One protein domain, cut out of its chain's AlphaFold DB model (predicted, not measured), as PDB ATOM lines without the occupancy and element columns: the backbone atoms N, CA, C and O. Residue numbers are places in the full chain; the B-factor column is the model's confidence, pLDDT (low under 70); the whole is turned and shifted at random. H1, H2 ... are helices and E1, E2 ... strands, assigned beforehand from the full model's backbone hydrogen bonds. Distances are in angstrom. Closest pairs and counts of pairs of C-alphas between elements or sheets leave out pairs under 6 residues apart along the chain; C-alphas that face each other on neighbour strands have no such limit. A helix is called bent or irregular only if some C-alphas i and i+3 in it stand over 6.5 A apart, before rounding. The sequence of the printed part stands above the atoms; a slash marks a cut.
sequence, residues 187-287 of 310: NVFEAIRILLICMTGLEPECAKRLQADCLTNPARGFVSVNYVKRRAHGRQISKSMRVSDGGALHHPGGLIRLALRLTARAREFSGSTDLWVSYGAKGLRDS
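What this domain is: This is residues 187 to 287 of the 310 residues of an uncharacterized protein of Amycolatopsis sp. BJA-103 (UniProt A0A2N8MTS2). A long kinked helix, H3, links two antiparallel sheets: its first part packs on one end of a three-stranded sheet, E1 E2 E3, and its last part on a small hairpin, E4 and E5. H1 runs beside the first part of H3, short H2 sits beside E2, and the turn of the long hairpin E2 and E3, residues 231 to 235, reaches away from the helices. The printed part has 101 residues, with three named helices and five named strands in the order H1 H2 E1 E2 E3 H3 E4 E5; the class is mixed, helices and strands. Both sheets, in the orders E1 - E2 - E3 and E4 - E5, are antiparallel. The whole is compact, with a radius of gyration of the C-alphas of 13.6 A and spans of 42 by 37 by 22 A.

Where its parts are: Find C-alpha 187 at (-2.425, -5.089, 76.312); from there H1 runs through residues 187 to 200, 19.9 A from first to last C-alpha. After it comes H2, residues 204 to 208, 6.2 A long. E1 follows at residues 215 to 219, 11.4 A. Look next at C-alpha 222, at (17.267, -12.010, 94.447), where E2 begins; it takes residues 222 to 230 over 25.5 A, and E3, residues 236 to 244, comes back over 25.7 A. H3, the longest helix by residues, holds residues 252 to 270 over 25.6 A. It is irregular: C-alphas 262 and 265 are 7.6 A apart, and there is a kink of 48 degrees near residue 263. Then come E4, residues 277 to 280, 10.1 A, and E5, residues 283 to 286, 10.3 A, ending at C-alpha 286, (-10.066, -5.733, 88.622).

How they stand to each other: Start with E1, E2 and E3, a meander, each strand the antiparallel neighbour of the one before, in a sheet that is only just strongly twisted, its C-alphas up to 4.4 A off the best plane. In the hairpin E1 and E2, look at N 216 and O 224, 2.9 A apart and within hydrogen-bond range. In the hairpin E2 and E3, N 225 and O 241 are within range at 2.8 A. H3 is on one face of this sheet, giving two layers, a helix layer and a sheet layer, at a height over the sheet of 13.5 A. It lies over E2 and only just over E1, on which 3 of its C-alphas fall. On the local plane it stands at 58 degrees to E2, only just slantwise to the strands. The closest C-alphas of H3 and E3 are those of Gly 253 and Ser 244, 5.9 A. H1 touches residues 252 to 259 of H3, closest at the C-alphas of Leu 196 and Pro 252, 6.0 A, opposite ways at 38 degrees, only just a steep tilt. With residues 193 to 197 alone H1 touches H2, where the C-alphas of Ile 197 and Pro 204 are closest, 6.6 A. H2 is on the larger sheet but over none of its strands; its closest C-alpha pair with E2 is Cys 206 and Lys 229, 5.9 A. Toward the end of H3, the closest C-alphas to E4 are those of Ala 266 and Val 277, 6.1 A. In the hairpin E4 and E5, N 283 and O 280 are within range at 3.1 A. H1 is apart from E4 and E5. In H1 and H2 every O i to N i+4 pair is within hydrogen-bond range; in H3, 13 of 15.

The domain as a whole: The C-alphas of Arg 220 and Lys 282 are the two farthest apart, 43.5 A, while those of Asn 187 and Ser 287 are 10.9 A apart. The printed part has no cut, and no link is long. The mean pLDDT of the printed part is 83.6; look for values under 70 at residue 247, residues 269 to 270 and residues 278 to 287.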
ATOM      1  N   ASN A 187      -3.432  -4.370  77.090       73.31
ATOM      2  CA  ASN A 187      -2.425  -5.089  76.312       73.31
ATOM      3  C   ASN A 187      -1.003  -4.957  76.884       73.31
ATOM      4  O   ASN A 187      -0.229  -5.906  76.793       73.31
ATOM      5  N   VAL A 188      -0.661  -3.831  77.517       81.62
ATOM      6  CA  VAL A 188       0.634  -3.645  78.191       81.62
ATOM      7  C   VAL A 188       0.732  -4.559  79.413       81.62
ATOM      8  O   VAL A 188       1.738  -5.242  79.595       81.62
ATOM      9  N   PHE A 189      -0.325  -4.645  80.226       83.94
ATOM     10  CA  PHE A 189      -0.352  -5.539  81.387       83.94
ATOM     11  C   PHE A 189      -0.418  -7.022  81.003       83.94
ATOM     12  O   PHE A 189       0.106  -7.857  81.740       83.94
ATOM     13  N   GLU A 190      -1.020  -7.371  79.861       83.56
ATOM     14  CA  GLU A 190      -0.903  -8.723  79.301       83.56
ATOM     15  C   GLU A 190       0.535  -9.046  78.913       83.56
ATOM     16  O   GLU A 190       1.050 -10.081  79.325       83.56
ATOM     17  N   ALA A 191       1.207  -8.154  78.181       88.88
ATOM     18  CA  ALA A 191       2.579  -8.380  77.737       88.88
ATOM     19  C   ALA A 191       3.542  -8.576  78.920       88.88
ATOM     20  O   ALA A 191       4.310  -9.537  78.941       88.88
ATOM     21  N   ILE A 192       3.445  -7.718  79.943       91.19
ATOM     22  CA  ILE A 192       4.248  -7.835  81.170       91.19
ATOM     23  C   ILE A 192       3.964  -9.169  81.876       91.19
ATOM     24  O   ILE A 192       4.892  -9.844  82.316       91.19
ATOM     25  N   ARG A 193       2.698  -9.593  81.972       91.19
ATOM     26  CA  ARG A 193       2.340 -10.851  82.643       91.19
ATOM     27  C   ARG A 193       2.807 -12.078  81.871       91.19
ATOM     28  O   ARG A 193       3.328 -13.001  82.485       91.19
ATOM     29  N   ILE A 194       2.632 -12.091  80.551       93.19
ATOM     30  CA  ILE A 194       3.106 -13.175  79.682       93.19
ATOM     31  C   ILE A 194       4.619 -13.310  79.827       93.19
ATOM     32  O   ILE A 194       5.107 -14.408  80.076       93.19
ATOM     33  N   LEU A 195       5.353 -12.196  79.772       94.75
ATOM     34  CA  LEU A 195       6.797 -12.208  79.983       94.75
ATOM     35  C   LEU A 195       7.161 -12.743  81.376       94.75
ATOM     36  O   LEU A 195       8.030 -13.601  81.491       94.75
ATOM     37  N   LEU A 196       6.464 -12.302  82.429       94.69
ATOM     38  CA  LEU A 196       6.680 -12.803  83.787       94.69
ATOM     39  C   LEU A 196       6.470 -14.322  83.883       94.69
ATOM     40  O   LEU A 196       7.300 -15.013  84.476       94.69
ATOM     41  N   ILE A 197       5.397 -14.843  83.283       95.06
ATOM     42  CA  ILE A 197       5.102 -16.281  83.213       95.06
ATOM     43  C   ILE A 197       6.235 -17.015  82.492       95.06
ATOM     44  O   ILE A 197       6.754 -17.994  83.021       95.06
ATOM     45  N   CYS A 198       6.672 -16.514  81.335       95.38
ATOM     46  CA  CYS A 198       7.752 -17.122  80.560       95.38
ATOM     47  C   CYS A 198       9.084 -17.155  81.325       95.38
ATOM     48  O   CYS A 198       9.797 -18.150  81.257       95.38
ATOM     49  N   MET A 199       9.417 -16.101  82.077       93.50
ATOM     50  CA  MET A 199      10.686 -16.033  82.812       93.50
ATOM     51  C   MET A 199      10.700 -16.852  84.111       93.50
ATOM     52  O   MET A 199      11.774 -17.183  84.607       93.50
ATOM     53  N   THR A 200       9.537 -17.136  84.703       93.44
ATOM     54  CA  THR A 200       9.446 -17.751  86.046       93.44
ATOM     55  C   THR A 200       8.790 -19.127  86.058       93.44
ATOM     56  O   THR A 200       8.870 -19.831  87.063       93.44
ATOM     57  N   GLY A 201       8.097 -19.505  84.981       93.50
ATOM     58  CA  GLY A 201       7.225 -20.678  84.957       93.50
ATOM     59  C   GLY A 201       6.001 -20.545  85.873       93.50
ATOM     60  O   GLY A 201       5.357 -21.548  86.184       93.50
ATOM     61  N   LEU A 202       5.681 -19.335  86.349       92.31
ATOM     62  CA  LEU A 202       4.529 -19.101  87.212       92.31
ATOM     63  C   LEU A 202       3.234 -19.432  86.464       92.31
ATOM     64  O   LEU A 202       3.027 -19.012  85.329       92.31
ATOM     65  N   GLU A 203       2.327 -20.158  87.113       90.06
ATOM     66  CA  GLU A 203       1.050 -20.509  86.494       90.06
ATOM     67  C   GLU A 203       0.254 -19.245  86.118       90.06
ATOM     68  O   GLU A 203       0.176 -18.319  86.936       90.06
ATOM     69  N   PRO A 204      -0.411 -19.205  84.944       89.12
ATOM     70  CA  PRO A 204      -1.120 -18.011  84.486       89.12
ATOM     71  C   PRO A 204      -2.140 -17.468  85.493       89.12
ATOM     72  O   PRO A 204      -2.226 -16.262  85.704       89.12
ATOM     73  N   GLU A 205      -2.879 -18.352  86.168       84.88
ATOM     74  CA  GLU A 205      -3.864 -17.960  87.186       84.88
ATOM     75  C   GLU A 205      -3.228 -17.401  88.464       84.88
ATOM     76  O   GLU A 205      -3.814 -16.531  89.106       84.88
ATOM     77  N   CYS A 206      -2.022 -17.856  88.819       90.00
ATOM     78  CA  CYS A 206      -1.263 -17.293  89.934       90.00
ATOM     79  C   CYS A 206      -0.724 -15.907  89.561       90.00
ATOM     80  O   CYS A 206      -0.865 -14.965  90.336       90.00
ATOM     81  N   ALA A 207      -0.181 -15.761  88.346       91.06
ATOM     82  CA  ALA A 207       0.321 -14.489  87.836       91.06
ATOM     83  C   ALA A 207      -0.783 -13.422  87.767       91.06
ATOM     84  O   ALA A 207      -0.553 -12.286  88.169       91.06
ATOM     85  N   LYS A 208      -1.998 -13.787  87.330       85.19
ATOM     86  CA  LYS A 208      -3.174 -12.895  87.280       85.19
ATOM     87  C   LYS A 208      -3.631 -12.382  88.649       85.19
ATOM     88  O   LYS A 208      -4.275 -11.343  88.701       85.19
ATOM     89  N   ARG A 209      -3.334 -13.103  89.736       85.44
ATOM     90  CA  ARG A 209      -3.798 -12.801  91.105       85.44
ATOM     91  C   ARG A 209      -2.670 -12.370  92.041       85.44
ATOM     92  O   ARG A 209      -2.818 -12.454  93.257       85.44
ATOM     93  N   LEU A 210      -1.525 -11.963  91.492       92.56
ATOM     94  CA  LEU A 210      -0.447 -11.404  92.298       92.56
ATOM     95  C   LEU A 210      -0.938 -10.159  93.037       92.56
ATOM     96  O   LEU A 210      -1.657  -9.339  92.472       92.56
ATOM     97  N   GLN A 211      -0.523 -10.028  94.291       91.81
ATOM     98  CA  GLN A 211      -0.815  -8.870  95.130       91.81
ATOM     99  C   GLN A 211       0.330  -7.854  95.076       91.81
ATOM    100  O   GLN A 211       1.450  -8.171  94.664       91.81
ATOM    101  N   ALA A 212       0.054  -6.614  95.466       92.50
ATOM    102  CA  ALA A 212       1.029  -5.526  95.445       92.50
ATOM    103  C   ALA A 212       2.182  -5.718  96.452       92.50
ATOM    104  O   ALA A 212       3.270  -5.178  96.269       92.50
ATOM    105  N   ASP A 213       1.973  -6.519  97.489       92.81
ATOM    106  CA  ASP A 213       2.954  -6.891  98.510       92.81
ATOM    107  C   ASP A 213       3.634  -8.245  98.221       92.81
ATOM    108  O   ASP A 213       4.303  -8.817  99.082       92.81
ATOM    109  N   CYS A 214       3.508  -8.770  96.994       95.12
ATOM    110  CA  CYS A 214       4.029 -10.092  96.639       95.12
ATOM    111  C   CYS A 214       5.556 -10.232  96.756       95.12
ATOM    112  O   CYS A 214       6.044 -11.356  96.811       95.12
ATOM    113  N   LEU A 215       6.326  -9.141  96.791       94.75
ATOM    114  CA  LEU A 215       7.786  -9.187  96.882       94.75
ATOM    115  C   LEU A 215       8.269  -9.127  98.336       94.75
ATOM    116  O   LEU A 215       8.054  -8.133  99.024       94.75
ATOM    117  N   THR A 216       9.004 -10.148  98.786       94.75
ATOM    118  CA  THR A 216       9.595 -10.206 100.134       94.75
ATOM    119  C   THR A 216      11.048 -10.684 100.132       94.75
ATOM    120  O   THR A 216      11.548 -11.238  99.152       94.75
ATOM    121  N   ASN A 217      11.741 -10.483 101.259       92.69
ATOM    122  CA  ASN A 217      13.106 -10.966 101.508       92.69
ATOM    123  C   ASN A 217      14.108 -10.658 100.364       92.69
ATOM    124  O   ASN A 217      14.651 -11.591  99.751       92.69
ATOM    125  N   PRO A 218      14.337  -9.368 100.036       91.38
ATOM    126  CA  PRO A 218      15.347  -8.984  99.060       91.38
ATOM    127  C   PRO A 218      16.747  -9.260  99.623       91.38
ATOM    128  O   PRO A 218      17.138  -8.696 100.641       91.38
ATOM    129  N   ALA A 219      17.514 -10.131  98.968       89.00
ATOM    130  CA  ALA A 219      18.888 -10.422  99.367       89.00
ATOM    131  C   ALA A 219      19.733 -10.931  98.194       89.00
ATOM    132  O   ALA A 219      19.307 -11.812  97.441       89.00
ATOM    133  N   ARG A 220      20.969 -10.416  98.099       86.69
ATOM    134  CA  ARG A 220      22.012 -10.846  97.145       86.69
ATOM    135  C   ARG A 220      21.571 -10.817  95.670       86.69
ATOM    136  O   ARG A 220      21.903 -11.719  94.915       86.69
ATOM    137  N   GLY A 221      20.793  -9.808  95.272       87.75
ATOM    138  CA  GLY A 221      20.288  -9.676  93.896       87.75
ATOM    139  C   GLY A 221      19.070 -10.548  93.568       87.75
ATOM    140  O   GLY A 221      18.643 -10.582  92.416       87.75
ATOM    141  N   PHE A 222      18.490 -11.217  94.567       92.38
ATOM    142  CA  PHE A 222      17.267 -12.010  94.447       92.38
ATOM    143  C   PHE A 222      16.165 -11.474  95.357       92.38
ATOM    144  O   PHE A 222      16.436 -10.876  96.400       92.38
ATOM    145  N   VAL A 223      14.920 -11.769  94.998       95.50
ATOM    146  CA  VAL A 223      13.721 -11.471  95.787       95.50
ATOM    147  C   VAL A 223      12.800 -12.690  95.798       95.50
ATOM    148  O   VAL A 223      12.858 -13.532  94.901       95.50
ATOM    149  N   SER A 224      11.982 -12.826  96.837       96.25
ATOM    150  CA  SER A 224      10.970 -13.882  96.919       96.25
ATOM    151  C   SER A 224       9.630 -13.332  96.441       96.25
ATOM    152  O   SER A 224       9.211 -12.269  96.889       96.25
ATOM    153  N   VAL A 225       8.969 -14.041  95.531       96.56
ATOM    154  CA  VAL A 225       7.630 -13.720  95.032       96.56
ATOM    155  C   VAL A 225       6.635 -14.645  95.713       96.56
ATOM    156  O   VAL A 225       6.652 -15.854  95.479       96.56
ATOM    157  N   ASN A 226       5.765 -14.082  96.543       96.62
ATOM    158  CA  ASN A 226       4.664 -14.778  97.190       96.62
ATOM    159  C   ASN A 226       3.418 -14.728  96.308       96.62
ATOM    160  O   ASN A 226       3.037 -13.677  95.797       96.62
ATOM    161  N   TYR A 227       2.772 -15.871  96.134       93.75
ATOM    162  CA  TYR A 227       1.582 -16.008  95.305       93.75
ATOM    163  C   TYR A 227       0.645 -17.070  95.874       93.75
ATOM    164  O   TYR A 227       1.057 -17.980  96.597       93.75
ATOM    165  N   VAL A 228      -0.637 -16.972  95.530       90.44
ATOM    166  CA  VAL A 228      -1.660 -17.919  95.978       90.44
ATOM    167  C   VAL A 228      -1.990 -18.889  94.854       90.44
ATOM    168  O   VAL A 228      -2.370 -18.483  93.758       90.44
ATOM    169  N   LYS A 229      -1.905 -20.187  95.146       88.19
ATOM    170  CA  LYS A 229      -2.321 -21.254  94.235       88.19
ATOM    171  C   LYS A 229      -3.688 -21.795  94.638       88.19
ATOM    172  O   LYS A 229      -3.875 -22.241  95.773       88.19
ATOM    173  N   ARG A 230      -4.634 -21.810  93.696       82.69
ATOM    174  CA  ARG A 230      -5.963 -22.406  93.893       82.69
ATOM    175  C   ARG A 230      -5.928 -23.892  93.535       82.69
ATOM    176  O   ARG A 230      -5.374 -24.277  92.508       82.69
ATOM    177  N   ARG A 231      -6.498 -24.738  94.389       78.38
ATOM    178  CA  ARG A 231      -6.656 -26.180  94.156       78.38
ATOM    179  C   ARG A 231      -8.134 -26.532  93.979       78.38
ATOM    180  O   ARG A 231      -9.013 -25.695  94.196       78.38
ATOM    181  N   ALA A 232      -8.396 -27.776  93.577       71.25
ATOM    182  CA  ALA A 232      -9.745 -28.332  93.577       71.25
ATOM    183  C   ALA A 232     -10.418 -28.113  94.948       71.25
ATOM    184  O   ALA A 232      -9.735 -28.042  95.971       71.25
ATOM    185  N   HIS A 233     -11.747 -27.980  94.956       75.69
ATOM    186  CA  HIS A 233     -12.551 -27.671  96.152       75.69
ATOM    187  C   HIS A 233     -12.286 -26.289  96.785       75.69
ATOM    188  O   HIS A 233     -12.566 -26.067  97.956       75.69
ATOM    189  N   GLY A 234     -11.747 -25.327  96.026       71.38
ATOM    190  CA  GLY A 234     -11.652 -23.929  96.467       71.38
ATOM    191  C   GLY A 234     -10.555 -23.636  97.495       71.38
ATOM    192  O   GLY A 234     -10.385 -22.476  97.868       71.38
ATOM    193  N   ARG A 235      -9.769 -24.641  97.899       80.25
ATOM    194  CA  ARG A 235      -8.639 -24.469  98.819       80.25
ATOM    195  C   ARG A 235      -7.560 -23.585  98.187       80.25
ATOM    196  O   ARG A 235      -7.181 -23.777  97.029       80.25
ATOM    197  N   GLN A 236      -7.060 -22.633  98.967       85.69
ATOM    198  CA  GLN A 236      -5.990 -21.716  98.581       85.69
ATOM    199  C   GLN A 236      -4.735 -22.028  99.399       85.69
ATOM    200  O   GLN A 236      -4.825 -22.291 100.596       85.69
ATOM    201  N   ILE A 237      -3.576 -22.059  98.742       86.81
ATOM    202  CA  ILE A 237      -2.282 -22.310  99.384       86.81
ATOM    203  C   ILE A 237      -1.325 -21.195  98.982       86.81
ATOM    204  O   ILE A 237      -1.104 -20.978  97.789       86.81
ATOM    205  N   SER A 238      -0.724 -20.540  99.972       90.25
ATOM    206  CA  SER A 238       0.361 -19.585  99.753       90.25
ATOM    207  C   SER A 238       1.641 -20.321  99.364       90.25
ATOM    208  O   SER A 238       2.029 -21.321  99.975       90.25
ATOM    209  N   LYS A 239       2.292 -19.841  98.311       93.62
ATOM    210  CA  LYS A 239       3.563 -20.339  97.794       93.62
ATOM    211  C   LYS A 239       4.518 -19.171  97.617       93.62
ATOM    212  O   LYS A 239       4.091 -18.033  97.461       93.62
ATOM    213  N   SER A 240       5.806 -19.477  97.648       93.56
ATOM    214  CA  SER A 240       6.869 -18.514  97.406       93.56
ATOM    215  C   SER A 240       7.861 -19.109  96.417       93.56
ATOM    216  O   SER A 240       8.124 -20.314  96.465       93.56
ATOM    217  N   MET A 241       8.393 -18.288  95.517       95.00
ATOM    218  CA  MET A 241       9.499 -18.655  94.630       95.00
ATOM    219  C   MET A 241      10.566 -17.571  94.642       95.00
ATOM    220  O   MET A 241      10.253 -16.390  94.772       95.00
ATOM    221  N   ARG A 242      11.831 -17.962  94.497       95.25
ATOM    222  CA  ARG A 242      12.952 -17.021  94.488       95.25
ATOM    223  C   ARG A 242      13.314 -16.669  93.050       95.25
ATOM    224  O   ARG A 242      13.521 -17.567  92.241       95.25
ATOM    225  N   VAL A 243      13.394 -15.379  92.744       95.25
ATOM    226  CA  VAL A 243      13.669 -14.867  91.393       95.25
ATOM    227  C   VAL A 243      14.800 -13.849  91.420       95.25
ATOM    228  O   VAL A 243      15.054 -13.226  92.454       95.25
ATOM    229  N   SER A 244      15.484 -13.674  90.289       93.44
ATOM    230  CA  SER A 244      16.444 -12.580  90.133       93.44
ATOM    231  C   SER A 244      15.707 -11.241  90.172       93.44
ATOM    232  O   SER A 244      14.640 -11.086  89.575       93.44
ATOM    233  N   ASP A 245      16.247 -10.289  90.929       86.94
ATOM    234  CA  ASP A 245      15.658  -8.961  91.109       86.94
ATOM    235  C   ASP A 245      16.352  -7.946  90.203       86.94
ATOM    236  O   ASP A 245      15.677  -7.306  89.408       86.94
ATOM    237  N   GLY A 246      17.689  -7.873  90.283       71.12
ATOM    238  CA  GLY A 246      18.641  -7.213  89.368       71.12
ATOM    239  C   GLY A 246      18.331  -5.804  88.827       71.12
ATOM    240  O   GLY A 246      19.104  -5.293  88.025       71.12
ATOM    241  N   GLY A 247      17.222  -5.166  89.211       67.06
ATOM    242  CA  GLY A 247      16.775  -3.837  88.777       67.06
ATOM    243  C   GLY A 247      16.342  -3.716  87.307       67.06
ATOM    244  O   GLY A 247      15.542  -2.840  86.988       67.06
ATOM    245  N   ALA A 248      16.830  -4.581  86.414       82.50
ATOM    246  CA  ALA A 248      16.547  -4.556  84.981       82.50
ATOM    247  C   ALA A 248      15.320  -5.403  84.583       82.50
ATOM    248  O   ALA A 248      14.946  -6.353  85.266       82.50
ATOM    249  N   LEU A 249      14.708  -5.094  83.433       83.44
ATOM    250  CA  LEU A 249      13.449  -5.720  82.986       83.44
ATOM    251  C   LEU A 249      13.575  -7.180  82.529       83.44
ATOM    252  O   LEU A 249      12.569  -7.881  82.480       83.44
ATOM    253  N   HIS A 250      14.786  -7.644  82.214       84.44
ATOM    254  CA  HIS A 250      15.045  -9.056  81.914       84.44
ATOM    255  C   HIS A 250      15.136  -9.921  83.186       84.44
ATOM    256  O   HIS A 250      15.265 -11.140  83.097       84.44
ATOM    257  N   HIS A 251      15.057  -9.303  84.370       92.00
ATOM    258  CA  HIS A 251      14.911  -9.990  85.644       92.00
ATOM    259  C   HIS A 251      13.445  -9.959  86.100       92.00
ATOM    260  O   HIS A 251      12.813  -8.897  86.069       92.00
ATOM    261  N   PRO A 252      12.880 -11.083  86.579       93.38
ATOM    262  CA  PRO A 252      11.485 -11.124  87.009       93.38
ATOM    263  C   PRO A 252      11.146 -10.137  88.128       93.38
ATOM    264  O   PRO A 252      10.073  -9.537  88.094       93.38
ATOM    265  N   GLY A 253      12.041  -9.930  89.100       92.88
ATOM    266  CA  GLY A 253      11.813  -8.967  90.181       92.88
ATOM    267  C   GLY A 253      11.765  -7.525  89.671       92.88
ATOM    268  O   GLY A 253      10.825  -6.798  89.995       92.88
ATOM    269  N   GLY A 254      12.679  -7.143  88.772       91.56
ATOM    270  CA  GLY A 254      12.650  -5.851  88.082       91.56
ATOM    271  C   GLY A 254      11.355  -5.624  87.294       91.56
ATOM    272  O   GLY A 254      10.763  -4.544  87.365       91.56
ATOM    273  N   LEU A 255      10.846  -6.658  86.620       93.69
ATOM    274  CA  LEU A 255       9.575  -6.595  85.896       93.69
ATOM    275  C   LEU A 255       8.364  -6.419  86.834       93.69
ATOM    276  O   LEU A 255       7.479  -5.608  86.551       93.69
ATOM    277  N   ILE A 256       8.332  -7.122  87.973       94.00
ATOM    278  CA  ILE A 256       7.274  -6.958  88.988       94.00
ATOM    279  C   ILE A 256       7.334  -5.555  89.606       94.00
ATOM    280  O   ILE A 256       6.295  -4.927  89.794       94.00
ATOM    281  N   ARG A 257       8.527  -5.011  89.871       92.12
ATOM    282  CA  ARG A 257       8.693  -3.634  90.374       92.12
ATOM    283  C   ARG A 257       8.224  -2.584  89.374       92.12
ATOM    284  O   ARG A 257       7.601  -1.602  89.780       92.12
ATOM    285  N   LEU A 258       8.461  -2.802  88.078       90.38
ATOM    286  CA  LEU A 258       7.866  -1.963  87.043       90.38
ATOM    287  C   LEU A 258       6.340  -2.026  87.133       90.38
ATOM    288  O   LEU A 258       5.719  -0.974  87.245       90.38
ATOM    289  N   ALA A 259       5.748  -3.225  87.147       90.31
ATOM    290  CA  ALA A 259       4.298  -3.386  87.272       90.31
ATOM    291  C   ALA A 259       3.756  -2.656  88.511       90.31
ATOM    292  O   ALA A 259       2.831  -1.862  88.380       90.31
ATOM    293  N   LEU A 260       4.397  -2.824  89.674       89.94
ATOM    294  CA  LEU A 260       4.059  -2.119  90.912       89.94
ATOM    295  C   LEU A 260       4.042  -0.603  90.730       89.94
ATOM    296  O   LEU A 260       3.086   0.036  91.164       89.94
ATOM    297  N   ARG A 261       5.060  -0.036  90.071       87.69
ATOM    298  CA  ARG A 261       5.134   1.400  89.778       87.69
ATOM    299  C   ARG A 261       4.017   1.843  88.834       87.69
ATOM    300  O   ARG A 261       3.393   2.869  89.081       87.69
ATOM    301  N   LEU A 262       3.749   1.073  87.778       84.88
ATOM    302  CA  LEU A 262       2.742   1.419  86.769       84.88
ATOM    303  C   LEU A 262       1.310   1.376  87.317       84.88
ATOM    304  O   LEU A 262       0.463   2.132  86.854       84.88
ATOM    305  N   THR A 263       1.030   0.506  88.290       83.50
ATOM    306  CA  THR A 263      -0.311   0.345  88.872       83.50
ATOM    307  C   THR A 263      -0.477   1.011  90.245       83.50
ATOM    308  O   THR A 263      -1.559   0.927  90.822       83.50
ATOM    309  N   ALA A 264       0.543   1.707  90.769       83.38
ATOM    310  CA  ALA A 264       0.515   2.352  92.091       83.38
ATOM    311  C   ALA A 264      -0.659   3.322  92.262       83.38
ATOM    312  O   ALA A 264      -1.493   3.135  93.144       83.38
ATOM    313  N   ARG A 265      -0.785   4.282  91.348       72.69
ATOM    314  CA  ARG A 265      -1.843   5.296  91.389       72.69
ATOM    315  C   ARG A 265      -3.248   4.702  91.246       72.69
ATOM    316  O   ARG A 265      -4.170   5.112  91.943       72.69
ATOM    317  N   ALA A 266      -3.401   3.684  90.394       74.38
ATOM    318  CA  ALA A 266      -4.663   2.960  90.242       74.38
ATOM    319  C   ALA A 266      -5.065   2.223  91.532       74.38
ATOM    320  O   ALA A 266      -6.247   2.187  91.878       74.38
ATOM    321  N   ARG A 267      -4.096   1.655  92.264       80.38
ATOM    322  CA  ARG A 267      -4.325   1.026  93.573       80.38
ATOM    323  C   ARG A 267      -4.669   2.039  94.656       80.38
ATOM    324  O   ARG A 267      -5.636   1.819  95.372       80.38
ATOM    325  N   GLU A 268      -3.945   3.152  94.744       76.25
ATOM    326  CA  GLU A 268      -4.229   4.224  95.713       76.25
ATOM    327  C   GLU A 268      -5.643   4.779  95.541       76.25
ATOM    328  O   GLU A 268      -6.389   4.900  96.508       76.25
ATOM    329  N   PHE A 269      -6.048   5.034  94.296       67.81
ATOM    330  CA  PHE A 269      -7.388   5.525  93.989       67.81
ATOM    331  C   PHE A 269      -8.494   4.499  94.292       67.81
ATOM    332  O   PHE A 269      -9.635   4.870  94.555       67.81
ATOM    333  N   SER A 270      -8.181   3.201  94.231       69.62
ATOM    334  CA  SER A 270      -9.162   2.122  94.389       69.62
ATOM    335  C   SER A 270      -9.214   1.463  95.760       69.62
ATOM    336  O   SER A 270     -10.189   0.774  96.055       69.62
ATOM    337  N   GLY A 271      -8.151   1.582  96.552       72.38
ATOM    338  CA  GLY A 271      -7.932   0.748  97.732       72.38
ATOM    339  C   GLY A 271      -7.679  -0.735  97.419       72.38
ATOM    340  O   GLY A 271      -7.759  -1.561  98.325       72.38
ATOM    341  N   SER A 272      -7.404  -1.111  96.161       78.62
ATOM    342  CA  SER A 272      -7.158  -2.513  95.795       78.62
ATOM    343  C   SER A 272      -5.745  -2.971  96.165       78.62
ATOM    344  O   SER A 272      -4.761  -2.266  95.936       78.62
ATOM    345  N   THR A 273      -5.642  -4.200  96.670       84.81
ATOM    346  CA  THR A 273      -4.371  -4.885  96.956       84.81
ATOM    347  C   THR A 273      -3.838  -5.684  95.767       84.81
ATOM    348  O   THR A 273      -2.724  -6.202  95.832       84.81
ATOM    349  N   ASP A 274      -4.613  -5.826  94.691       86.44
ATOM    350  CA  ASP A 274      -4.207  -6.602  93.519       86.44
ATOM    351  C   ASP A 274      -3.120  -5.857  92.731       86.44
ATOM    352  O   ASP A 274      -3.160  -4.637  92.569       86.44
ATOM    353  N   LEU A 275      -2.129  -6.583  92.210       88.69
ATOM    354  CA  LEU A 275      -1.057  -5.996  91.402       88.69
ATOM    355  C   LEU A 275      -1.603  -5.411  90.091       88.69
ATOM    356  O   LEU A 275      -1.139  -4.362  89.635       88.69
ATOM    357  N   TRP A 276      -2.587  -6.086  89.493       86.44
ATOM    358  CA  TRP A 276      -3.163  -5.741  88.194       86.44
ATOM    359  C   TRP A 276      -4.497  -5.022  88.356       86.44
ATOM    360  O   TRP A 276      -5.560  -5.639  88.411       86.44
ATOM    361  N   VAL A 277      -4.439  -3.696  88.388       76.25
ATOM    362  CA  VAL A 277      -5.625  -2.840  88.473       76.25
ATOM    363  C   VAL A 277      -5.656  -1.931  87.254       76.25
ATOM    364  O   VAL A 277      -4.638  -1.333  86.904       76.25
ATOM    365  N   SER A 278      -6.816  -1.834  86.600       63.91
ATOM    366  CA  SER A 278      -7.032  -0.918  85.479       63.91
ATOM    367  C   SER A 278      -8.256  -0.029  85.709       63.91
ATOM    368  O   SER A 278      -9.232  -0.401  86.365       63.91
ATOM    369  N   TYR A 279      -8.201   1.181  85.158       51.44
ATOM    370  CA  TYR A 279      -9.267   2.175  85.238       51.44
ATOM    371  C   TYR A 279      -9.815   2.468  83.833       51.44
ATOM    372  O   TYR A 279      -9.080   2.884  82.936       51.44
ATOM    373  N   GLY A 280     -11.111   2.208  83.618       50.84
ATOM    374  CA  GLY A 280     -11.786   2.309  82.318       50.84
ATOM    375  C   GLY A 280     -12.978   3.278  82.313       50.84
ATOM    376  O   GLY A 280     -13.318   3.869  83.327       50.84
ATOM    377  N   ALA A 281     -13.651   3.434  81.157       36.00
ATOM    378  CA  ALA A 281     -14.824   4.339  81.017       36.00
ATOM    379  C   ALA A 281     -15.973   3.983  81.967       36.00
ATOM    380  O   ALA A 281     -16.765   4.833  82.340       36.00
ATOM    381  N   LYS A 282     -16.060   2.703  82.333       42.50
ATOM    382  CA  LYS A 282     -17.102   2.135  83.188       42.50
ATOM    383  C   LYS A 282     -16.656   2.067  84.656       42.50
ATOM    384  O   LYS A 282     -17.105   1.187  85.383       42.50
ATOM    385  N   GLY A 283     -15.728   2.938  85.055       48.12
ATOM    386  CA  GLY A 283     -15.103   2.935  86.371       48.12
ATOM    387  C   GLY A 283     -13.978   1.909  86.520       48.12
ATOM    388  O   GLY A 283     -13.492   1.311  85.552       48.12
ATOM    389  N   LEU A 284     -13.545   1.749  87.766       47.59
ATOM    390  CA  LEU A 284     -12.481   0.850  88.186       47.59
ATOM    391  C   LEU A 284     -12.865  -0.618  87.961       47.59
ATOM    392  O   LEU A 284     -13.968  -1.034  88.319       47.59
ATOM    393  N   ARG A 285     -11.942  -1.420  87.418       52.75
ATOM    394  CA  ARG A 285     -12.111  -2.872  87.317       52.75
ATOM    395  C   ARG A 285     -10.855  -3.590  87.793       52.75
ATOM    396  O   ARG A 285      -9.738  -3.210  87.452       52.75
ATOM    397  N   ASP A 286     -11.061  -4.668  88.542       52.75
ATOM    398  CA  ASP A 286     -10.066  -5.733  88.622       52.75
ATOM    399  C   ASP A 286      -9.896  -6.280  87.202       52.75
ATOM    400  O   ASP A 286     -10.871  -6.669  86.548       52.75
ATOM    401  N   SER A 287      -8.666  -6.236  86.702       52.41
ATOM    402  CA  SER A 287      -8.371  -6.558  85.315       52.41
ATOM    403  C   SER A 287      -8.651  -8.030  84.971       52.41
ATOM    404  O   SER A 287      -8.779  -8.330  83.784       52.41
TER     405      SER A 287